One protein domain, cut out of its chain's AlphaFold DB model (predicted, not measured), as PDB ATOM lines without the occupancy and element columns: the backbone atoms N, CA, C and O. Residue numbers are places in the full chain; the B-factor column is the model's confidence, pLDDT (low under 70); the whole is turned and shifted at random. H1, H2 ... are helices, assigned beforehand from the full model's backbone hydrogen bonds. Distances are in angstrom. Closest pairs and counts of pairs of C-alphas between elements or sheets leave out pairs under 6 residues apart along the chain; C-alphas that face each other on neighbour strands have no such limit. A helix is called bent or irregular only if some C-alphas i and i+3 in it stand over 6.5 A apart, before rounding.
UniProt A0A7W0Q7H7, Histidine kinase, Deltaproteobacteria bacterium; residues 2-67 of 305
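Overview. This is residues 2 to 67 of the 305 residues of the protein "Histidine kinase" of Deltaproteobacteria bacterium (UniProt A0A7W0Q7H7). Two long helices run side by side the same way along part of a rod: H2 packs on H1b, the second arm of bent H1, and a long link folds back between their ends. Residues 2 to 9 of the other arm, H1a, stick out. The printed part has 66 residues with two named helices, H1 then H2, and no named strand; it is all helix and loose, with a radius of gyration of the C-alphas of 15.0 A and spans of 55 by 21 by 10 A.

Along the chain. H1, residues 2 to 32, was assigned as one helix by its hydrogen bonds but is bent: C-alphas 16 and 19 are 6.8 A apart. Arm H1a, residues 2 to 16, starts at C-alpha 2 (-61.564, -36.575, 48.061) and is 20.6 A long; arm H1b, residues 19 to 32, is 20.0 A. H2, residues 46 to 67, is 31.3 A and ends at C-alpha 67 (-31.742, 9.463, 40.456).

Arrangement. H1a and H1b stand at a shallow tilt of 28 degrees. H1b and H2 touch, closest at the C-alphas of Leu 24 and Ser 52, 6.8 A, at a shallow tilt of 16 degrees, the same way. H1a and H2 are apart. In H1a, H1b and H2 every O i to N i+4 pair is within hydrogen-bond range.

Size, cuts and confidence. The C-alphas farthest apart, of Ile 2 and Glu 67, are 55.4 A apart. The printed part has no cut, the link of residues 33 to 45 is long, and no printed residue is under 70 in pLDDT.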
ATOM      1  N   ILE A   2     -62.938 -36.735  48.599       92.50
ATOM      2  CA  ILE A   2     -61.564 -36.575  48.061       92.50
ATOM      3  C   ILE A   2     -61.476 -35.480  46.980       92.50
ATOM      4  O   ILE A   2     -60.616 -34.610  47.056       92.50
ATOM      5  N   LEU A   3     -62.417 -35.463  46.026       92.12
ATOM      6  CA  LEU A   3     -62.456 -34.450  44.961       92.12
ATOM      7  C   LEU A   3     -62.645 -33.021  45.505       92.12
ATOM      8  O   LEU A   3     -62.005 -32.089  45.030       92.12
ATOM      9  N   ALA A   4     -63.485 -32.853  46.531       92.50
ATOM     10  CA  ALA A   4     -63.708 -31.554  47.162       92.50
ATOM     11  C   ALA A   4     -62.440 -31.067  47.878       92.50
ATOM     12  O   ALA A   4     -62.038 -29.927  47.682       92.50
ATOM     13  N   ILE A   5     -61.760 -31.951  48.618       92.69
ATOM     14  CA  ILE A   5     -60.483 -31.649  49.285       92.69
ATOM     15  C   ILE A   5     -59.413 -31.260  48.259       92.69
ATOM     16  O   ILE A   5     -58.710 -30.272  48.459       92.69
ATOM     17  N   ALA A   6     -59.320 -31.984  47.140       93.25
ATOM     18  CA  ALA A   6     -58.381 -31.672  46.066       93.25
ATOM     19  C   ALA A   6     -58.653 -30.292  45.441       93.25
ATOM     20  O   ALA A   6     -57.722 -29.510  45.262       93.25
ATOM     21  N   ILE A   7     -59.920 -29.951  45.177       95.00
ATOM     22  CA  ILE A   7     -60.308 -28.631  44.654       95.00
ATOM     23  C   ILE A   7     -59.978 -27.528  45.666       95.00
ATOM     24  O   ILE A   7     -59.403 -26.505  45.295       95.00
ATOM     25  N   THR A   8     -60.291 -27.724  46.949       94.56
ATOM     26  CA  THR A   8     -59.981 -26.744  47.998       94.56
ATOM     27  C   THR A   8     -58.474 -26.546  48.149       94.56
ATOM     28  O   THR A   8     -58.021 -25.403  48.195       94.56
ATOM     29  N   LEU A   9     -57.687 -27.628  48.154       93.44
ATOM     30  CA  LEU A   9     -56.224 -27.572  48.211       93.44
ATOM     31  C   LEU A   9     -55.640 -26.881  46.975       93.44
ATOM     32  O   LEU A   9     -54.748 -26.048  47.106       93.44
ATOM     33  N   MET A  10     -56.174 -27.158  45.784       93.88
ATOM     34  CA  MET A  10     -55.749 -26.514  44.541       93.88
ATOM     35  C   MET A  10     -56.052 -25.010  44.548       93.88
ATOM     36  O   MET A  10     -55.194 -24.205  44.188       93.88
ATOM     37  N   LEU A  11     -57.244 -24.605  44.997       93.12
ATOM     38  CA  LEU A  11     -57.611 -23.193  45.140       93.12
ATOM     39  C   LEU A  11     -56.767 -22.490  46.208       93.12
ATOM     40  O   LEU A  11     -56.372 -21.337  46.014       93.12
ATOM     41  N   TRP A  12     -56.462 -23.182  47.307       91.31
ATOM     42  CA  TRP A  12     -55.577 -22.693  48.357       91.31
ATOM     43  C   TRP A  12     -54.157 -22.488  47.826       91.31
ATOM     44  O   TRP A  12     -53.646 -21.375  47.905       91.31
ATOM     45  N   LEU A  13     -53.562 -23.500  47.186       89.31
ATOM     46  CA  LEU A  13     -52.209 -23.450  46.625       89.31
ATOM     47  C   LEU A  13     -52.095 -22.384  45.530       89.31
ATOM     48  O   LEU A  13     -51.141 -21.605  45.498       89.31
ATOM     49  N   ARG A  14     -53.117 -22.282  44.670       89.69
ATOM     50  CA  ARG A  14     -53.202 -21.240  43.645       89.69
ATOM     51  C   ARG A  14     -53.163 -19.843  44.259       89.69
ATOM     52  O   ARG A  14     -52.448 -18.984  43.752       89.69
ATOM     53  N   ARG A  15     -53.934 -19.602  45.324       88.62
ATOM     54  CA  ARG A  15     -54.017 -18.285  45.977       88.62
ATOM     55  C   ARG A  15     -52.805 -17.974  46.855       88.62
ATOM     56  O   ARG A  15     -52.381 -16.827  46.874       88.62
ATOM     57  N   ARG A  16     -52.266 -18.963  47.572       86.69
ATOM     58  CA  ARG A  16     -51.181 -18.782  48.550       86.69
ATOM     59  C   ARG A  16     -49.784 -18.867  47.953       86.69
ATOM     60  O   ARG A  16     -48.905 -18.242  48.520       86.69
ATOM     61  N   VAL A  17     -49.570 -19.617  46.871       86.19
ATOM     62  CA  VAL A  17     -48.219 -19.922  46.359       86.19
ATOM     63  C   VAL A  17     -48.067 -19.529  44.892       86.19
ATOM     64  O   VAL A  17     -47.221 -18.706  44.562       86.19
ATOM     65  N   ILE A  18     -48.921 -20.056  44.009       89.06
ATOM     66  CA  ILE A  18     -48.740 -19.900  42.555       89.06
ATOM     67  C   ILE A  18     -48.955 -18.445  42.117       89.06
ATOM     68  O   ILE A  18     -48.162 -17.901  41.354       89.06
ATOM     69  N   ARG A  19     -50.023 -17.791  42.593       90.56
ATOM     70  CA  ARG A  19     -50.325 -16.405  42.204       90.56
ATOM     71  C   ARG A  19     -49.269 -15.403  42.707       90.56
ATOM     72  O   ARG A  19     -48.826 -14.617  41.874       90.56
ATOM     73  N   PRO A  20     -48.829 -15.425  43.984       90.56
ATOM     74  CA  PRO A  20     -47.737 -14.561  44.445       90.56
ATOM     75  C   PRO A  20     -46.417 -14.790  43.698       90.56
ATOM     76  O   PRO A  20     -45.732 -13.826  43.375       90.56
ATOM     77  N   TRP A  21     -46.096 -16.041  43.346       91.62
ATOM     78  CA  TRP A  21     -44.893 -16.370  42.572       91.62
ATOM     79  C   TRP A  21     -44.866 -15.673  41.205       91.62
ATOM     80  O   TRP A  21     -43.899 -14.995  40.862       91.62
ATOM     81  N   PHE A  22     -45.946 -15.805  40.429       91.38
ATOM     82  CA  PHE A  22     -46.036 -15.148  39.123       91.38
ATOM     83  C   PHE A  22     -46.114 -13.623  39.234       91.38
ATOM     84  O   PHE A  22     -45.598 -12.940  38.354       91.38
ATOM     85  N   ALA A  23     -46.717 -13.092  40.302       91.50
ATOM     86  CA  ALA A  23     -46.733 -11.654  40.553       91.50
ATOM     87  C   ALA A  23     -45.312 -11.109  40.761       91.50
ATOM     88  O   ALA A  23     -44.930 -10.164  40.081       91.50
ATOM     89  N   LEU A  24     -44.503 -11.754  41.613       93.44
ATOM     90  CA  LEU A  24     -43.095 -11.387  41.801       93.44
ATOM     91  C   LEU A  24     -42.311 -11.479  40.483       93.44
ATOM     92  O   LEU A  24     -41.593 -10.545  40.133       93.44
ATOM     93  N   ALA A  25     -42.472 -12.570  39.729       92.62
ATOM     94  CA  ALA A  25     -41.788 -12.751  38.448       92.62
ATOM     95  C   ALA A  25     -42.143 -11.652  37.427       92.62
ATOM     96  O   ALA A  25     -41.255 -11.133  36.748       92.62
ATOM     97  N   ASP A  26     -43.419 -11.263  37.340       94.38
ATOM     98  CA  ASP A  26     -43.857 -10.170  36.469       94.38
ATOM     99  C   ASP A  26     -43.304  -8.814  36.928       94.38
ATOM    100  O   ASP A  26     -42.805  -8.054  36.100       94.38
ATOM    101  N   THR A  27     -43.302  -8.529  38.234       95.06
ATOM    102  CA  THR A  27     -42.693  -7.305  38.776       95.06
ATOM    103  C   THR A  27     -41.206  -7.219  38.435       95.06
ATOM    104  O   THR A  27     -40.746  -6.175  37.972       95.06
ATOM    105  N   VAL A  28     -40.451  -8.306  38.624       94.12
ATOM    106  CA  VAL A  28     -39.016  -8.357  38.296       94.12
ATOM    107  C   VAL A  28     -38.798  -8.112  36.801       94.12
ATOM    108  O   VAL A  28     -37.928  -7.324  36.429       94.12
ATOM    109  N   ARG A  29     -39.615  -8.732  35.937       94.31
ATOM    110  CA  ARG A  29     -39.556  -8.530  34.483       94.31
ATOM    111  C   ARG A  29     -39.834  -7.074  34.106       94.31
ATOM    112  O   ARG A  29     -39.025  -6.475  33.406       94.31
ATOM    113  N   ARG A  30     -40.920  -6.485  34.615       94.62
ATOM    114  CA  ARG A  30     -41.291  -5.079  34.373       94.62
ATOM    115  C   ARG A  30     -40.210  -4.108  34.843       94.62
ATOM    116  O   ARG A  30     -39.875  -3.162  34.132       94.62
ATOM    117  N   PHE A  31     -39.603  -4.374  36.000       93.50
ATOM    118  CA  PHE A  31     -38.466  -3.594  36.486       93.50
ATOM    119  C   PHE A  31     -37.259  -3.692  35.536       93.50
ATOM    120  O   PHE A  31     -36.623  -2.676  35.236       93.50
ATOM    121  N   GLY A  32     -36.972  -4.892  35.018       89.25
ATOM    122  CA  GLY A  32     -35.942  -5.130  34.001       89.25
ATOM    123  C   GLY A  32     -36.220  -4.428  32.666       89.25
ATOM    124  O   GLY A  32     -35.297  -3.907  32.046       89.25
ATOM    125  N   GLU A  33     -37.490  -4.336  32.270       94.06
ATOM    126  CA  GLU A  33     -37.959  -3.643  31.059       94.06
ATOM    127  C   GLU A  33     -37.965  -2.109  31.192       94.06
ATOM    128  O   GLU A  33     -38.164  -1.402  30.207       94.06
ATOM    129  N   GLY A  34     -37.684  -1.576  32.385       87.00
ATOM    130  CA  GLY A  34     -37.484  -0.145  32.611       87.00
ATOM    131  C   GLY A  34     -38.514   0.521  33.517       87.00
ATOM    132  O   GLY A  34     -38.349   1.701  33.826       87.00
ATOM    133  N   GLU A  35     -39.521  -0.201  34.012       91.31
ATOM    134  CA  GLU A  35     -40.482   0.327  34.984       91.31
ATOM    135  C   GLU A  35     -39.865   0.365  36.394       91.31
ATOM    136  O   GLU A  35     -40.108  -0.484  37.251       91.31
ATOM    137  N   ARG A  36     -39.004   1.359  36.641       84.06
ATOM    138  CA  ARG A  36     -38.166   1.445  37.857       84.06
ATOM    139  C   ARG A  36     -38.940   1.680  39.159       84.06
ATOM    140  O   ARG A  36     -38.379   1.505  40.241       84.06
ATOM    141  N   THR A  37     -40.219   2.034  39.076       89.31
ATOM    142  CA  THR A  37     -41.119   2.188  40.228       89.31
ATOM    143  C   THR A  37     -41.820   0.884  40.616       89.31
ATOM    144  O   THR A  37     -42.456   0.834  41.666       89.31
ATOM    145  N   ALA A  38     -41.698  -0.182  39.814       91.19
ATOM    146  CA  ALA A  38     -42.311  -1.469  40.117       91.19
ATOM    147  C   ALA A  38     -41.750  -2.046  41.430       91.19
ATOM    148  O   ALA A  38     -40.533  -2.121  41.621       91.19
ATOM    149  N   ARG A  39     -42.641  -2.454  42.338       93.94
ATOM    150  CA  ARG A  39     -42.310  -3.097  43.617       93.94
ATOM    151  C   ARG A  39     -43.124  -4.367  43.784       93.94
ATOM    152  O   ARG A  39     -44.270  -4.439  43.340       93.94
ATOM    153  N   ALA A  40     -42.498  -5.376  44.373       93.56
ATOM    154  CA  ALA A  40     -43.125  -6.661  44.603       93.56
ATOM    155  C   ALA A  40     -43.970  -6.586  45.872       93.56
ATOM    156  O   ALA A  40     -43.526  -6.061  46.894       93.56
ATOM    157  N   GLU A  41     -45.178  -7.138  45.820       90.81
ATOM    158  CA  GLU A  41     -45.988  -7.307  47.020       90.81
ATOM    159  C   GLU A  41     -45.356  -8.354  47.949       90.81
ATOM    160  O   GLU A  41     -44.915  -9.426  47.520       90.81
ATOM    161  N   GLU A  42     -45.357  -8.076  49.250       91.38
ATOM    162  CA  GLU A  42     -44.836  -8.971  50.291       91.38
ATOM    163  C   GLU A  42     -45.908  -9.976  50.744       91.38
ATOM    164  O   GLU A  42     -46.227 -10.110  51.923       91.38
ATOM    165  N   ASN A  43     -46.496 -10.683  49.778       85.88
ATOM    166  CA  ASN A  43     -47.570 -11.652  49.984       85.88
ATOM    167  C   ASN A  43     -47.084 -13.088  49.711       85.88
ATOM    168  O   ASN A  43     -46.220 -13.316  48.870       85.88
ATOM    169  N   GLY A  44     -47.688 -14.086  50.368       87.19
ATOM    170  CA  GLY A  44     -47.375 -15.511  50.155       87.19
ATOM    171  C   GLY A  44     -46.666 -16.176  51.344       87.19
ATOM    172  O   GLY A  44     -46.796 -15.688  52.469       87.19
ATOM    173  N   PRO A  45     -45.985 -17.320  51.142       89.75
ATOM    174  CA  PRO A  45     -45.159 -17.976  52.155       89.75
ATOM    175  C   PRO A  45     -43.980 -17.091  52.571       89.75
ATOM    176  O   PRO A  45     -43.594 -16.188  51.830       89.75
ATOM    177  N   LEU A  46     -43.409 -17.356  53.747       90.69
ATOM    178  CA  LEU A  46     -42.346 -16.533  54.337       90.69
ATOM    179  C   LEU A  46     -41.139 -16.377  53.405       90.69
ATOM    180  O   LEU A  46     -40.592 -15.286  53.286       90.69
ATOM    181  N   GLU A  47     -40.776 -17.438  52.691       91.75
ATOM    182  CA  GLU A  47     -39.666 -17.453  51.741       91.75
ATOM    183  C   GLU A  47     -39.909 -16.487  50.573       91.75
ATOM    184  O   GLU A  47     -39.003 -15.763  50.165       91.75
ATOM    185  N   LEU A  48     -41.147 -16.420  50.063       91.81
ATOM    186  CA  LEU A  48     -41.510 -15.473  49.005       91.81
ATOM    187  C   LEU A  48     -41.537 -14.034  49.508       91.81
ATOM    188  O   LEU A  48     -41.103 -13.136  48.792       91.81
ATOM    189  N   GLN A  49     -42.006 -13.809  50.736       92.81
ATOM    190  CA  GLN A  49     -41.975 -12.477  51.336       92.81
ATOM    191  C   GLN A  49     -40.535 -11.977  51.509       92.81
ATOM    192  O   GLN A  49     -40.258 -10.819  51.204       92.81
ATOM    193  N   ASP A  50     -39.610 -12.842  51.944       94.94
ATOM    194  CA  ASP A  50     -38.185 -12.502  52.051       94.94
ATOM    195  C   ASP A  50     -37.586 -12.149  50.680       94.94
ATOM    196  O   ASP A  50     -36.890 -11.143  50.541       94.94
ATOM    197  N   MET A  51     -37.918 -12.914  49.633       93.25
ATOM    198  CA  MET A  51     -37.500 -12.595  48.262       93.25
ATOM    199  C   MET A  51     -38.067 -11.256  47.771       93.25
ATOM    200  O   MET A  51     -37.308 -10.459  47.217       93.25
ATOM    201  N   SER A  52     -39.357 -10.977  47.997       95.00
ATOM    202  CA  SER A  52     -39.975  -9.688  47.650       95.00
ATOM    203  C   SER A  52     -39.284  -8.525  48.362       95.00
ATOM    204  O   SER A  52     -38.961  -7.528  47.719       95.00
ATOM    205  N   LYS A  53     -38.982  -8.666  49.661       95.44
ATOM    206  CA  LYS A  53     -38.255  -7.651  50.442       95.44
ATOM    207  C   LYS A  53     -36.873  -7.376  49.868       95.44
ATOM    208  O   LYS A  53     -36.544  -6.227  49.593       95.44
ATOM    209  N   ARG A  54     -36.081  -8.426  49.630       95.12
ATOM    210  CA  ARG A  54     -34.735  -8.296  49.046       95.12
ATOM    211  C   ARG A  54     -34.775  -7.654  47.663       95.12
ATOM    212  O   ARG A  54     -33.951  -6.790  47.373       95.12
ATOM    213  N   PHE A  55     -35.740  -8.045  46.831       95.31
ATOM    214  CA  PHE A  55     -35.957  -7.420  45.531       95.31
ATOM    215  C   PHE A  55     -36.305  -5.935  45.674       95.31
ATOM    216  O   PHE A  55     -35.697  -5.114  44.995       95.31
ATOM    217  N   ASN A  56     -37.224  -5.573  46.573       95.00
ATOM    218  CA  ASN A  56     -37.608  -4.181  46.800       95.00
ATOM    219  C   ASN A  56     -36.416  -3.341  47.280       95.00
ATOM    220  O   ASN A  56     -36.161  -2.287  46.708       95.00
ATOM    221  N   THR A  57     -35.617  -3.843  48.229       94.69
ATOM    222  CA  THR A  57     -34.385  -3.170  48.677       94.69
ATOM    223  C   THR A  57     -33.389  -2.970  47.530       94.69
ATOM    224  O   THR A  57     -32.827  -1.885  47.378       94.69
ATOM    225  N   MET A  58     -33.188  -3.983  46.681       94.38
ATOM    226  CA  MET A  58     -32.353  -3.857  45.482       94.38
ATOM    227  C   MET A  58     -32.926  -2.821  44.501       94.38
ATOM    228  O   MET A  58     -32.183  -1.993  43.973       94.38
ATOM    229  N   ALA A  59     -34.237  -2.848  44.259       93.44
ATOM    230  CA  ALA A  59     -34.923  -1.932  43.355       93.44
ATOM    231  C   ALA A  59     -34.823  -0.474  43.835       93.44
ATOM    232  O   ALA A  59     -34.562   0.414  43.022       93.44
ATOM    233  N   ASP A  60     -34.957  -0.235  45.142       91.94
ATOM    234  CA  ASP A  60     -34.761   1.072  45.781       91.94
ATOM    235  C   ASP A  60     -33.307   1.549  45.670       91.94
ATOM    236  O   ASP A  60     -33.051   2.707  45.327       91.94
ATOM    237  N   SER A  61     -32.334   0.657  45.874       87.88
ATOM    238  CA  SER A  61     -30.913   0.984  45.699       87.88
ATOM    239  C   SER A  61     -30.591   1.375  44.253       87.88
ATOM    240  O   SER A  61     -29.883   2.351  44.021       87.88
ATOM    241  N   ILE A  62     -31.124   0.652  43.265       88.25
ATOM    242  CA  ILE A  62     -30.899   0.959  41.843       88.25
ATOM    243  C   ILE A  62     -31.596   2.265  41.446       88.25
ATOM    244  O   ILE A  62     -31.033   3.067  40.699       88.25
ATOM    245  N   ALA A  63     -32.825   2.481  41.922       85.88
ATOM    246  CA  ALA A  63     -33.568   3.705  41.641       85.88
ATOM    247  C   ALA A  63     -32.843   4.934  42.210       85.88
ATOM    248  O   ALA A  63     -32.608   5.889  41.473       85.88
ATOM    249  N   SER A  64     -32.401   4.869  43.468       81.56
ATOM    250  CA  SER A  64     -31.683   5.971  44.119       81.56
ATOM    251  C   SER A  64     -30.329   6.275  43.464       81.56
ATOM    252  O   SER A  64     -30.015   7.443  43.237       81.56
ATOM    253  N   GLN A  65     -29.558   5.256  43.057       79.94
ATOM    254  CA  GLN A  65     -28.321   5.447  42.282       79.94
ATOM    255  C   GLN A  65     -28.576   6.167  40.953       79.94
ATOM    256  O   GLN A  65     -27.844   7.086  40.582       79.94
ATOM    257  N   ARG A  66     -29.636   5.783  40.232       82.00
ATOM    258  CA  ARG A  66     -29.986   6.405  38.952       82.00
ATOM    259  C   ARG A  66     -30.474   7.839  39.123       82.00
ATOM    260  O   ARG A  66     -30.102   8.701  38.331       82.00
ATOM    261  N   GLU A  67     -31.300   8.104  40.130       80.38
ATOM    262  CA  GLU A  67     -31.742   9.463  40.456       80.38
ATOM    263  C   GLU A  67     -30.549  10.367  40.780       80.38
ATOM    264  O   GLU A  67     -30.457  11.466  40.229       80.38
TER     265      GLU A  67